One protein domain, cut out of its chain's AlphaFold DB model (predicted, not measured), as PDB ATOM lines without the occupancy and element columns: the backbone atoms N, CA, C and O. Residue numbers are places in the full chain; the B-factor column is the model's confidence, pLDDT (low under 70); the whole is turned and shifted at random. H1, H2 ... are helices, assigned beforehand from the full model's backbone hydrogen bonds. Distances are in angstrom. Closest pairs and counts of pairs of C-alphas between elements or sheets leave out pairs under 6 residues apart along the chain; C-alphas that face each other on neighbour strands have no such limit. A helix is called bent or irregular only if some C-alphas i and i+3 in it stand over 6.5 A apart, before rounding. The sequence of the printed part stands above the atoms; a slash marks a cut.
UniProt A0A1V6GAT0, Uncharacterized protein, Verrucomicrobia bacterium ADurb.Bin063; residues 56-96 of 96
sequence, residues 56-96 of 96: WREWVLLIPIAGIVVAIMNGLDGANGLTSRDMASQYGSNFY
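This is residues 56 to 96 of the 96 residues of an uncharacterized protein of Verrucomicrobia bacterium ADurb.Bin063 (UniProt A0A1V6GAT0). The model is a flat, open U of three helices with an empty middle: the long helix H2 makes one arm, the short helix H3 stands in the other, and residues 75 to 81, at the turn between them, stick out free. The small helix H1 folds back from the beginning of H2 towards the opening of the U, and residues 92 to 96 fold back beside H3. The printed part has 41 residues with three named helices, in the order H1, H2, H3, and no named strand; the class is all helix. It is only just loose, close to compact, with a radius of gyration of the C-alphas of 11.1 A, and the C-alphas span 29 by 22 by 11 A.

The printed part begins with H1, residues 56 to 60, whose first C-alpha, that of Trp 56, is at (25.877, 21.863, 29.042); H1 measures 6.3 A from first to last C-alpha. After residues 61 to 65 comes H2, residues 66 to 79, the longest helix with 14 residues; it measures 20.2 A from C-alpha 66 at (32.347, 21.061, 39.225) to C-alpha 79 at (28.813, 40.551, 35.206). After residues 80 to 83 comes H3, residues 84 to 91, which measures 10.2 A and ends with C-alpha 91 at (25.310, 27.827, 20.187). Residues 92 to 96 follow it and belong to no named element.

H1 and H2 touch, with 4 pairs of C-alphas within 8 A. Their closest C-alphas are those of Val 60 and Gly 67, 5.4 A apart, and their centres are 10.8 A apart. H2 touches H1 with residues 66 to 70 alone. H2 and H3 are apart, although they follow each other in the chain. H1 and H3 are apart too, and H3 touches no helix. In H1, H2 and H3 every O i to N i+4 pair is within hydrogen-bond range. No helix is bent or irregular.

The outline is flat. The two C-alphas farthest apart are those of Ile 65 and Ser 93, at 30.1 A, while the first and last printed C-alphas, those of Trp 56 and Tyr 96, are 13.0 A apart. The links from H1 to H2, with 5 residues, and from H2 to H3, with 4 residues, are both tight. Residues 75 to 81, of which 75 to 79 belong to H2, stand free. The printed part has no cut, and Tyr 96 is the chain's last residue. The mean pLDDT of the printed part is 90.1, and residue 96 is the one printed residue under 70.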
ATOM      1  N   TRP A  56      25.070  22.795  28.241       88.69
ATOM      2  CA  TRP A  56      25.877  21.863  29.042       88.69
ATOM      3  C   TRP A  56      26.228  22.409  30.438       88.69
ATOM      4  O   TRP A  56      26.314  21.651  31.401       88.69
ATOM      5  N   ARG A  57      26.399  23.733  30.565       90.06
ATOM      6  CA  ARG A  57      26.660  24.385  31.858       90.06
ATOM      7  C   ARG A  57      25.495  24.254  32.833       90.06
ATOM      8  O   ARG A  57      25.748  24.147  34.027       90.06
ATOM      9  N   GLU A  58      24.253  24.238  32.351       89.25
ATOM     10  CA  GLU A  58      23.088  23.993  33.206       89.25
ATOM     11  C   GLU A  58      23.188  22.589  33.808       89.25
ATOM     12  O   GLU A  58      23.122  22.436  35.021       89.25
ATOM     13  N   TRP A  59      23.516  21.578  33.000       85.94
ATOM     14  CA  TRP A  59      23.717  20.211  33.490       85.94
ATOM     15  C   TRP A  59      24.874  20.075  34.484       85.94
ATOM     16  O   TRP A  59      24.735  19.395  35.501       85.94
ATOM     17  N   VAL A  60      26.010  20.733  34.234       88.50
ATOM     18  CA  VAL A  60      27.186  20.639  35.119       88.50
ATOM     19  C   VAL A  60      26.959  21.320  36.472       88.50
ATOM     20  O   VAL A  60      27.575  20.910  37.455       88.50
ATOM     21  N   LEU A  61      26.026  22.277  36.581       89.75
ATOM     22  CA  LEU A  61      25.638  22.853  37.877       89.75
ATOM     23  C   LEU A  61      25.084  21.808  38.862       89.75
ATOM     24  O   LEU A  61      25.173  22.025  40.069       89.75
ATOM     25  N   LEU A  62      24.568  20.668  38.383       87.56
ATOM     26  CA  LEU A  62      24.108  19.568  39.243       87.56
ATOM     27  C   LEU A  62      25.243  18.758  39.873       87.56
ATOM     28  O   LEU A  62      25.016  18.036  40.845       87.56
ATOM     29  N   ILE A  63      26.453  18.836  39.319       87.81
ATOM     30  CA  ILE A  63      27.588  18.032  39.768       87.81
ATOM     31  C   ILE A  63      28.279  18.767  40.926       87.81
ATOM     32  O   ILE A  63      28.726  19.903  40.745       87.81
ATOM     33  N   PRO A  64      28.436  18.148  42.112       83.12
ATOM     34  CA  PRO A  64      29.171  18.762  43.214       83.12
ATOM     35  C   PRO A  64      30.597  19.158  42.800       83.12
ATOM     36  O   PRO A  64      31.224  18.475  41.995       83.12
ATOM     37  N   ILE A  65      31.128  20.243  43.379       84.94
ATOM     38  CA  ILE A  65      32.457  20.830  43.093       84.94
ATOM     39  C   ILE A  65      32.593  21.387  41.662       84.94
ATOM     40  O   ILE A  65      32.879  22.574  41.510       84.94
ATOM     41  N   ALA A  66      32.335  20.598  40.617       86.88
ATOM     42  CA  ALA A  66      32.347  21.061  39.225       86.88
ATOM     43  C   ALA A  66      31.304  22.167  38.977       86.88
ATOM     44  O   ALA A  66      31.586  23.153  38.294       86.88
ATOM     45  N   GLY A  67      30.137  22.064  39.618       89.62
ATOM     46  CA  GLY A  67      29.096  23.084  39.580       89.62
ATOM     47  C   GLY A  67      29.525  24.418  40.196       89.62
ATOM     48  O   GLY A  67      29.071  25.457  39.736       89.62
ATOM     49  N   ILE A  68      30.454  24.434  41.161       90.31
ATOM     50  CA  ILE A  68      30.967  25.691  41.742       90.31
ATOM     51  C   ILE A  68      31.767  26.465  40.691       90.31
ATOM     52  O   ILE A  68      31.579  27.669  40.535       90.31
ATOM     53  N   VAL A  69      32.626  25.774  39.935       92.69
ATOM     54  CA  VAL A  69      33.419  26.398  38.866       92.69
ATOM     55  C   VAL A  69      32.499  26.981  37.797       92.69
ATOM     56  O   VAL A  69      32.641  28.144  37.426       92.69
ATOM     57  N   VAL A  70      31.504  26.210  37.352       92.69
ATOM     58  CA  VAL A  70      30.537  26.676  36.350       92.69
ATOM     59  C   VAL A  70      29.666  27.817  36.882       92.69
ATOM     60  O   VAL A  70      29.393  28.760  36.142       92.69
ATOM     61  N   ALA A  71      29.283  27.801  38.161       92.25
ATOM     62  CA  ALA A  71      28.558  28.907  38.784       92.25
ATOM     63  C   ALA A  71      29.373  30.208  38.766       92.25
ATOM     64  O   ALA A  71      28.827  31.262  38.441       92.25
ATOM     65  N   ILE A  72      30.681  30.137  39.044       95.12
ATOM     66  CA  ILE A  72      31.581  31.294  38.944       95.12
ATOM     67  C   ILE A  72      31.657  31.787  37.497       95.12
ATOM     68  O   ILE A  72      31.515  32.983  37.263       95.12
ATOM     69  N   MET A  73      31.817  30.887  36.520       94.69
ATOM     70  CA  MET A  73      31.834  31.261  35.100       94.69
ATOM     71  C   MET A  73      30.540  31.967  34.681       94.69
ATOM     72  O   MET A  73      30.598  33.028  34.071       94.69
ATOM     73  N   ASN A  74      29.380  31.431  35.065       93.75
ATOM     74  CA  ASN A  74      28.083  32.045  34.770       93.75
ATOM     75  C   ASN A  74      27.931  33.417  35.453       93.75
ATOM     76  O   ASN A  74      27.354  34.333  34.870       93.75
ATOM     77  N   GLY A  75      28.463  33.577  36.669       93.81
ATOM     78  CA  GLY A  75      28.496  34.860  37.372       93.81
ATOM     79  C   GLY A  75      29.374  35.900  36.670       93.81
ATOM     80  O   GLY A  75      28.962  37.049  36.539       93.81
ATOM     81  N   LEU A  76      30.548  35.494  36.175       97.62
ATOM     82  CA  LEU A  76      31.436  36.351  35.382       97.62
ATOM     83  C   LEU A  76      30.790  36.753  34.054       97.62
ATOM     84  O   LEU A  76      30.813  37.925  33.692       97.62
ATOM     85  N   ASP A  77      30.172  35.804  33.356       96.00
ATOM     86  CA  ASP A  77      29.447  36.056  32.112       96.00
ATOM     87  C   ASP A  77      28.292  37.049  32.327       96.00
ATOM     88  O   ASP A  77      28.140  38.007  31.568       96.00
ATOM     89  N   GLY A  78      27.528  36.881  33.412       94.56
ATOM     90  CA  GLY A  78      26.482  37.824  33.808       94.56
ATOM     91  C   GLY A  78      27.026  39.212  34.160       94.56
ATOM     92  O   GLY A  78      26.462  40.215  33.727       94.56
ATOM     93  N   ALA A  79      28.146  39.287  34.886       96.44
ATOM     94  CA  ALA A  79      28.813  40.551  35.206       96.44
ATOM     95  C   ALA A  79      29.346  41.273  33.955       96.44
ATOM     96  O   ALA A  79      29.343  42.501  33.909       96.44
ATOM     97  N   ASN A  80      29.743  40.519  32.927       97.50
ATOM     98  CA  ASN A  80      30.173  41.039  31.628       97.50
ATOM     99  C   ASN A  80      29.003  41.360  30.678       97.50
ATOM    100  O   ASN A  80      29.235  41.804  29.555       97.50
ATOM    101  N   GLY A  81      27.753  41.159  31.110       96.25
ATOM    102  CA  GLY A  81      26.565  41.509  30.334       96.25
ATOM    103  C   GLY A  81      26.240  40.542  29.195       96.25
ATOM    104  O   GLY A  81      25.576  40.949  28.243       96.25
ATOM    105  N   LEU A  82      26.687  39.283  29.276       94.88
ATOM    106  CA  LEU A  82      26.373  38.258  28.281       94.88
ATOM    107  C   LEU A  82      24.853  38.116  28.104       94.88
ATOM    108  O   LEU A  82      24.122  37.889  29.071       94.88
ATOM    109  N   THR A  83      24.369  38.234  26.866       93.44
ATOM    110  CA  THR A  83      22.934  38.159  26.565       93.44
ATOM    111  C   THR A  83      22.535  36.807  25.978       93.44
ATOM    112  O   THR A  83      23.349  36.079  25.407       93.44
ATOM    113  N   SER A  84      21.241  36.478  26.040       88.81
ATOM    114  CA  SER A  84      20.696  35.297  25.354       88.81
ATOM    115  C   SER A  84      20.905  35.352  23.837       88.81
ATOM    116  O   SER A  84      21.084  34.312  23.212       88.81
ATOM    117  N   ARG A  85      20.947  36.553  23.241       91.12
ATOM    118  CA  ARG A  85      21.245  36.744  21.814       91.12
ATOM    119  C   ARG A  85      22.682  36.347  21.478       91.12
ATOM    120  O   ARG A  85      22.902  35.711  20.451       91.12
ATOM    121  N   ASP A  86      23.638  36.698  22.333       93.56
ATOM    122  CA  ASP A  86      25.048  36.342  22.127       93.56
ATOM    123  C   ASP A  86      25.232  34.824  22.219       93.56
ATOM    124  O   ASP A  86      25.896  34.217  21.379       93.56
ATOM    125  N   MET A  87      24.547  34.188  23.171       90.50
ATOM    126  CA  MET A  87      24.552  32.733  23.307       90.50
ATOM    127  C   MET A  87      23.848  32.030  22.140       90.50
ATOM    128  O   MET A  87      24.361  31.033  21.641       90.50
ATOM    129  N   ALA A  88      22.727  32.556  21.639       91.00
ATOM    130  CA  ALA A  88      22.070  32.023  20.443       91.00
ATOM    131  C   ALA A  88      22.944  32.168  19.183       91.00
ATOM    132  O   ALA A  88      22.932  31.296  18.317       91.00
ATOM    133  N   SER A  89      23.745  33.235  19.094       91.69
ATOM    134  CA  SER A  89      24.748  33.404  18.036       91.69
ATOM    135  C   SER A  89      25.852  32.341  18.119       91.69
ATOM    136  O   SER A  89      26.289  31.816  17.097       91.69
ATOM    137  N   GLN A  90      26.283  31.984  19.334       91.50
ATOM    138  CA  GLN A  90      27.373  31.031  19.561       91.50
ATOM    139  C   GLN A  90      26.944  29.557  19.474       91.50
ATOM    140  O   GLN A  90      27.675  28.738  18.920       91.50
ATOM    141  N   TYR A  91      25.783  29.211  20.032       88.81
ATOM    142  CA  TYR A  91      25.310  27.827  20.187       88.81
ATOM    143  C   TYR A  91      24.126  27.485  19.271       88.81
ATOM    144  O   TYR A  91      23.629  26.360  19.289       88.81
ATOM    145  N   GLY A  92      23.689  28.437  18.444       87.94
ATOM    146  CA  GLY A  92      22.594  28.271  17.497       87.94
ATOM    147  C   GLY A  92      21.214  28.577  18.082       87.94
ATOM    148  O   GLY A  92      21.034  28.849  19.271       87.94
ATOM    149  N   SER A  93      20.200  28.495  17.216       82.06
ATOM    150  CA  SER A  93      18.806  28.856  17.521       82.06
ATOM    151  C   SER A  93      18.136  27.996  18.597       82.06
ATOM    152  O   SER A  93      17.031  28.324  19.035       82.06
ATOM    153  N   ASN A  94      18.776  26.904  19.014       82.88
ATOM    154  CA  ASN A  94      18.244  25.978  20.007       82.88
ATOM    155  C   ASN A  94      18.631  26.351  21.445       82.88
ATOM    156  O   ASN A  94      18.114  25.730  22.358       82.88
ATOM    157  N   PHE A  95      19.501  27.341  21.674       80.06
ATOM    158  CA  PHE A  95      19.980  27.686  23.021       80.06
ATOM    159  C   PHE A  95      18.915  28.354  23.914       80.06
ATOM    160  O   PHE A  95      18.806  28.035  25.094       80.06
ATOM    161  N   TYR A  96      18.151  29.307  23.373       68.12
ATOM    162  CA  TYR A  96      17.084  30.021  24.086       68.12
ATOM    163  C   TYR A  96      16.083  30.615  23.096       68.12
ATOM    164  O   TYR A  96      16.481  30.913  21.943       68.12
TER     165      TYR A  96